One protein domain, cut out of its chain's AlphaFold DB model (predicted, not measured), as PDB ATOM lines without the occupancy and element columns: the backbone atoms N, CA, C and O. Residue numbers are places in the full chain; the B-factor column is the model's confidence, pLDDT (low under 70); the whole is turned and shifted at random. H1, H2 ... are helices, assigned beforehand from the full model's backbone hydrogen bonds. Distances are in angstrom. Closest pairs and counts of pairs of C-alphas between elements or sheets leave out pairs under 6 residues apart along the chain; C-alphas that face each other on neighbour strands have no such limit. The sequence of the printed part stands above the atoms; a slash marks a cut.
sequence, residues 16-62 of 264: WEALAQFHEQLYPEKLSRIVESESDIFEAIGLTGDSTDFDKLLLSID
ATOM      1  N   TRP A  16      -9.393 -12.695  22.228       74.19
ATOM      2  CA  TRP A  16      -9.014 -13.890  21.470       74.19
ATOM      3  C   TRP A  16      -8.980 -15.180  22.295       74.19
ATOM      4  O   TRP A  16      -9.396 -16.220  21.798       74.19
ATOM      5  N   GLU A  17      -8.538 -15.133  23.552       81.69
ATOM      6  CA  GLU A  17      -8.554 -16.310  24.431       81.69
ATOM      7  C   GLU A  17      -9.988 -16.700  24.796       81.69
ATOM      8  O   GLU A  17     -10.332 -17.879  24.803       81.69
ATOM      9  N   ALA A  18     -10.842 -15.707  25.060       78.81
ATOM     10  CA  ALA A  18     -12.255 -15.943  25.333       78.81
ATOM     11  C   ALA A  18     -12.983 -16.528  24.112       78.81
ATOM     12  O   ALA A  18     -13.807 -17.425  24.268       78.81
ATOM     13  N   LEU A  19     -12.647 -16.062  22.904       78.19
ATOM     14  CA  LEU A  19     -13.141 -16.646  21.656       78.19
ATOM     15  C   LEU A  19     -12.681 -18.085  21.473       78.19
ATOM     16  O   LEU A  19     -13.499 -18.928  21.136       78.19
ATOM     17  N   ALA A  20     -11.400 -18.376  21.705       79.88
ATOM     18  CA  ALA A  20     -10.870 -19.728  21.562       79.88
ATOM     19  C   ALA A  20     -11.583 -20.715  22.503       79.88
ATOM     20  O   ALA A  20     -12.046 -21.760  22.056       79.88
ATOM     21  N   GLN A  21     -11.775 -20.333  23.771       82.50
ATOM     22  CA  GLN A  21     -12.541 -21.128  24.741       82.50
ATOM     23  C   GLN A  21     -13.998 -21.330  24.315       82.50
ATOM     24  O   GLN A  21     -14.574 -22.391  24.534       82.50
ATOM     25  N   PHE A  22     -14.608 -20.307  23.718       81.12
ATOM     26  CA  PHE A  22     -15.967 -20.410  23.208       81.12
ATOM     27  C   PHE A  22     -16.046 -21.324  21.976       81.12
ATOM     28  O   PHE A  22     -16.962 -22.133  21.881       81.12
ATOM     29  N   HIS A  23     -15.061 -21.263  21.077       78.06
ATOM     30  CA  HIS A  23     -14.965 -22.160  19.925       78.06
ATOM     31  C   HIS A  23     -14.873 -23.629  20.335       78.06
ATOM     32  O   HIS A  23     -15.548 -24.456  19.734       78.06
ATOM     33  N   GLU A  24     -14.115 -23.953  21.382       78.12
ATOM     34  CA  GLU A  24     -14.045 -25.321  21.915       78.12
ATOM     35  C   GLU A  24     -15.411 -25.848  22.386       78.12
ATOM     36  O   GLU A  24     -15.670 -27.041  22.287       78.12
ATOM     37  N   GLN A  25     -16.305 -24.971  22.858       80.06
ATOM     38  CA  GLN A  25     -17.650 -25.347  23.315       80.06
ATOM     39  C   GLN A  25     -18.686 -25.427  22.188       80.06
ATOM     40  O   GLN A  25     -19.753 -26.007  22.383       80.06
ATOM     41  N   LEU A  26     -18.415 -24.818  21.030       75.25
ATOM     42  CA  LEU A  26     -19.357 -24.776  19.910       75.25
ATOM     43  C   LEU A  26     -19.414 -26.086  19.127       75.25
ATOM     44  O   LEU A  26     -20.438 -26.387  18.515       75.25
ATOM     45  N   TYR A  27     -18.316 -26.835  19.114       74.62
ATOM     46  CA  TYR A  27     -18.200 -28.054  18.334       74.62
ATOM     47  C   TYR A  27     -18.622 -29.267  19.175       74.62
ATOM     48  O   TYR A  27     -18.034 -29.509  20.232       74.62
ATOM     49  N   PRO A  28     -19.630 -30.050  18.741       73.75
ATOM     50  CA  PRO A  28     -19.929 -31.341  19.354       73.75
ATOM     51  C   PRO A  28     -18.681 -32.231  19.351       73.75
ATOM     52  O   PRO A  28     -17.904 -32.172  18.404       73.75
ATOM     53  N   GLU A  29     -18.517 -33.116  20.341       72.81
ATOM     54  CA  GLU A  29     -17.309 -33.957  20.517       72.81
ATOM     55  C   GLU A  29     -16.870 -34.742  19.261       72.81
ATOM     56  O   GLU A  29     -15.719 -35.165  19.163       72.81
ATOM     57  N   LYS A  30     -17.779 -34.948  18.300       70.69
ATOM     58  CA  LYS A  30     -17.557 -35.714  17.065       70.69
ATOM     59  C   LYS A  30     -17.465 -34.870  15.792       70.69
ATOM     60  O   LYS A  30     -17.176 -35.424  14.739       70.69
ATOM     61  N   LEU A  31     -17.714 -33.564  15.860       72.50
ATOM     62  CA  LEU A  31     -17.763 -32.691  14.688       72.50
ATOM     63  C   LEU A  31     -16.730 -31.578  14.793       72.50
ATOM     64  O   LEU A  31     -16.597 -30.942  15.825       72.50
ATOM     65  N   SER A  32     -16.046 -31.283  13.688       73.19
ATOM     66  CA  SER A  32     -15.128 -30.140  13.582       73.19
ATOM     67  C   SER A  32     -15.787 -28.887  12.990       73.19
ATOM     68  O   SER A  32     -15.095 -27.929  12.645       73.19
ATOM     69  N   ARG A  33     -17.109 -28.910  12.784       75.25
ATOM     70  CA  ARG A  33     -17.885 -27.833  12.158       75.25
ATOM     71  C   ARG A  33     -19.191 -27.580  12.903       75.25
ATOM     72  O   ARG A  33     -19.665 -28.440  13.642       75.25
ATOM     73  N   ILE A  34     -19.742 -26.386  12.705       76.69
ATOM     74  CA  ILE A  34     -21.063 -26.022  13.218       76.69
ATOM     75  C   ILE A  34     -22.097 -26.882  12.493       76.69
ATOM     76  O   ILE A  34     -21.984 -27.113  11.292       76.69
ATOM     77  N   VAL A  35     -23.073 -27.374  13.249       79.06
ATOM     78  CA  VAL A  35     -24.188 -28.162  12.730       79.06
ATOM     79  C   VAL A  35     -25.108 -27.226  11.953       79.06
ATOM     80  O   VAL A  35     -25.786 -26.394  12.559       79.06
ATOM     81  N   GLU A  36     -25.114 -27.335  10.626       78.56
ATOM     82  CA  GLU A  36     -25.954 -26.498   9.756       78.56
ATOM     83  C   GLU A  36     -27.057 -27.306   9.068       78.56
ATOM     84  O   GLU A  36     -28.106 -26.755   8.730       78.56
ATOM     85  N   SER A  37     -26.856 -28.614   8.896       80.62
ATOM     86  CA  SER A  37     -27.813 -29.505   8.242       80.62
ATOM     87  C   SER A  37     -28.197 -30.709   9.104       80.62
ATOM     88  O   SER A  37     -27.508 -31.094  10.048       80.62
ATOM     89  N   GLU A  38     -29.298 -31.364   8.737       77.31
ATOM     90  CA  GLU A  38     -29.746 -32.609   9.375       77.31
ATOM     91  C   GLU A  38     -28.715 -33.740   9.247       77.31
ATOM     92  O   GLU A  38     -28.582 -34.559  10.156       77.31
ATOM     93  N   SER A  39     -27.913 -33.752   8.174       76.50
ATOM     94  CA  SER A  39     -26.812 -34.711   8.030       76.50
ATOM     95  C   SER A  39     -25.702 -34.477   9.055       76.50
ATOM     96  O   SER A  39     -25.089 -35.435   9.518       76.50
ATOM     97  N   ASP A  40     -25.466 -33.222   9.448       78.38
ATOM     98  CA  ASP A  40     -24.505 -32.903  10.505       78.38
ATOM     99  C   ASP A  40     -25.047 -33.348  11.869       78.38
ATOM    100  O   ASP A  40     -24.309 -33.909  12.675       78.38
ATOM    101  N   ILE A  41     -26.351 -33.179  12.118       78.94
ATOM    102  CA  ILE A  41     -27.011 -33.693  13.331       78.94
ATOM    103  C   ILE A  41     -26.851 -35.219  13.413       78.94
ATOM    104  O   ILE A  41     -26.494 -35.757  14.464       78.94
ATOM    105  N   PHE A  42     -27.066 -35.915  12.296       77.38
ATOM    106  CA  PHE A  42     -26.929 -37.367  12.188       77.38
ATOM    107  C   PHE A  42     -25.511 -37.857  12.531       77.38
ATOM    108  O   PHE A  42     -25.337 -38.819  13.286       77.38
ATOM    109  N   GLU A  43     -24.490 -37.153  12.036       80.56
ATOM    110  CA  GLU A  43     -23.080 -37.411  12.345       80.56
ATOM    111  C   GLU A  43     -22.750 -37.110  13.820       80.56
ATOM    112  O   GLU A  43     -22.116 -37.929  14.492       80.56
ATOM    113  N   ALA A  44     -23.256 -35.995  14.366       79.50
ATOM    114  CA  ALA A  44     -23.048 -35.589  15.760       79.50
ATOM    115  C   ALA A  44     -23.545 -36.643  16.759       79.50
ATOM    116  O   ALA A  44     -22.878 -36.950  17.751       79.50
ATOM    117  N   ILE A  45     -24.721 -37.215  16.489       78.56
ATOM    118  CA  ILE A  45     -25.356 -38.225  17.346       78.56
ATOM    119  C   ILE A  45     -24.633 -39.581  17.208       78.56
ATOM    120  O   ILE A  45     -24.693 -40.425  18.103       78.56
ATOM    121  N   GLY A  46     -23.831 -39.768  16.152       75.25
ATOM    122  CA  GLY A  46     -23.086 -40.999  15.892       75.25
ATOM    123  C   GLY A  46     -23.949 -42.118  15.317       75.25
ATOM    124  O   GLY A  46     -23.613 -43.285  15.495       75.25
ATOM    125  N   LEU A  47     -25.045 -41.771  14.640       72.25
ATOM    126  CA  LEU A  47     -25.942 -42.716  13.970       72.25
ATOM    127  C   LEU A  47     -25.480 -43.030  12.540       72.25
ATOM    128  O   LEU A  47     -26.294 -43.336  11.683       72.25
ATOM    129  N   THR A  48     -24.178 -42.965  12.254       65.12
ATOM    130  CA  THR A  48     -23.623 -43.143  10.905       65.12
ATOM    131  C   THR A  48     -23.923 -44.544  10.350       65.12
ATOM    132  O   THR A  48     -23.166 -45.480  10.599       65.12
ATOM    133  N   GLY A  49     -25.026 -44.699   9.611       65.06
ATOM    134  CA  GLY A  49     -25.378 -45.942   8.914       65.06
ATOM    135  C   GLY A  49     -26.876 -46.167   8.679       65.06
ATOM    136  O   GLY A  49     -27.242 -46.545   7.570       65.06
ATOM    137  N   ASP A  50     -27.736 -45.875   9.662       69.81
ATOM    138  CA  ASP A  50     -29.170 -46.216   9.613       69.81
ATOM    139  C   ASP A  50     -30.066 -44.968   9.679       69.81
ATOM    140  O   ASP A  50     -30.476 -44.509  10.746       69.81
ATOM    141  N   SER A  51     -30.419 -44.433   8.503       70.38
ATOM    142  CA  SER A  51     -31.358 -43.303   8.344       70.38
ATOM    143  C   SER A  51     -32.690 -43.544   9.062       70.38
ATOM    144  O   SER A  51     -33.272 -42.632   9.640       70.38
ATOM    145  N   THR A  52     -33.153 -44.797   9.086       76.00
ATOM    146  CA  THR A  52     -34.465 -45.164   9.628       76.00
ATOM    147  C   THR A  52     -34.591 -44.966  11.132       76.00
ATOM    148  O   THR A  52     -35.698 -44.783  11.631       76.00
ATOM    149  N   ASP A  53     -33.488 -45.048  11.877       73.38
ATOM    150  CA  ASP A  53     -33.520 -44.878  13.332       73.38
ATOM    151  C   ASP A  53     -33.513 -43.402  13.730       73.38
ATOM    152  O   ASP A  53     -34.158 -43.029  14.711       73.38
ATOM    153  N   PHE A  54     -32.884 -42.550  12.919       74.00
ATOM    154  CA  PHE A  54     -32.995 -41.103  13.062       74.00
ATOM    155  C   PHE A  54     -34.407 -40.613  12.729       74.00
ATOM    156  O   PHE A  54     -34.963 -39.831  13.494       74.00
ATOM    157  N   ASP A  55     -35.037 -41.153  11.679       76.50
ATOM    158  CA  ASP A  55     -36.424 -40.820  11.326       76.50
ATOM    159  C   ASP A  55     -37.410 -41.222  12.434       76.50
ATOM    160  O   ASP A  55     -38.295 -40.450  12.799       76.50
ATOM    161  N   LYS A  56     -37.235 -42.406  13.043       78.12
ATOM    162  CA  LYS A  56     -38.023 -42.821  14.221       78.12
ATOM    163  C   LYS A  56     -37.816 -41.885  15.411       78.12
ATOM    164  O   LYS A  56     -38.763 -41.624  16.149       78.12
ATOM    165  N   LEU A  57     -36.592 -41.402  15.612       74.69
ATOM    166  CA  LEU A  57     -36.259 -40.486  16.695       74.69
ATOM    167  C   LEU A  57     -36.855 -39.092  16.447       74.69
ATOM    168  O   LEU A  57     -37.471 -38.541  17.353       74.69
ATOM    169  N   LEU A  58     -36.781 -38.569  15.222       74.69
ATOM    170  CA  LEU A  58     -37.462 -37.338  14.805       74.69
ATOM    171  C   LEU A  58     -38.978 -37.432  15.007       74.69
ATOM    172  O   LEU A  58     -39.563 -36.546  15.619       74.69
ATOM    173  N   LEU A  59     -39.596 -38.539  14.585       72.06
ATOM    174  CA  LEU A  59     -41.023 -38.804  14.809       72.06
ATOM    175  C   LEU A  59     -41.382 -38.918  16.299       72.06
ATOM    176  O   LEU A  59     -42.513 -38.638  16.685       72.06
ATOM    177  N   SER A  60     -40.438 -39.325  17.152       71.06
ATOM    178  CA  SER A  60     -40.649 -39.370  18.604       71.06
ATOM    179  C   SER A  60     -40.531 -38.000  19.284       71.06
ATOM    180  O   SER A  60     -41.059 -37.813  20.380       71.06
ATOM    181  N   ILE A  61     -39.867 -37.037  18.635       68.44
ATOM    182  CA  ILE A  61     -39.673 -35.660  19.107       68.44
ATOM    183  C   ILE A  61     -40.630 -34.754  18.321       68.44
ATOM    184  O   ILE A  61     -40.234 -33.806  17.648       68.44
ATOM    185  N   ASP A  62     -41.924 -35.055  18.373       58.84
ATOM    186  CA  ASP A  62     -42.929 -34.177  17.785       58.84
ATOM    187  C   ASP A  62     -43.200 -32.990  18.721       58.84
ATOM    188  O   ASP A  62     -43.854 -33.105  19.764       58.84
TER     189      ASP A  62
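What this domain is: This is residues 16 to 62 of the 264 residues of the protein "Small nuclear RNA-activating complex polypeptide 3" of Anopheles atroparvus (UniProt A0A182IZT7). Three short helices are strung out one after another along a loose, elongated chain, with no two of them packed together. H1 forms one end and runs along the long axis, H2 follows after a looping link, and H3 stands across the long axis at the other end; residues 16 to 22 of H1 and residues 55 to 62, mostly H3, stick out. The printed part has 47 residues with three named helices, in the order H1, H2, H3, and no named strand, and its class is all helix. It is loose, with a radius of gyration of the C-alphas of 13.6 A, and spans 42 by 23 by 14 A.

How they stand to each other: The longest helix by residues, H1, residues 16 to 26, is apart from H2, residues 38 to 45, and from H3, residues 51 to 60. H2 and H3 are close but not clearly touching, with 1 pair of C-alphas within 8 A. Their closest C-alphas, those of Phe 42 and Phe 54, are 7.2 A apart. Their lines are about perpendicular, at 90 degrees. In H2 and H3 every O i to N i+4 pair is within hydrogen-bond range; in H1, 6 of 7 are.

Where its parts are: H1 begins at C-alpha 16, (-9.014, -13.890, 21.470), and measures 15.1 A from first to last C-alpha. H2, 10.7 A long, begins at C-alpha 38, (-29.746, -32.609, 9.375). H3, 14.4 A long, ends at C-alpha 60, (-40.649, -39.370, 18.604).

The domain as a whole: The two C-alphas farthest apart, those of Trp 16 and Thr 52, are 42.0 A apart. The printed part has no cut. The link from H1 to H2 is long, with 11 residues; that from H2 to H3 is tight, with 5. The mean pLDDT of the printed part is 75.3, and residues 48 to 50 and 61 to 62 are under 70.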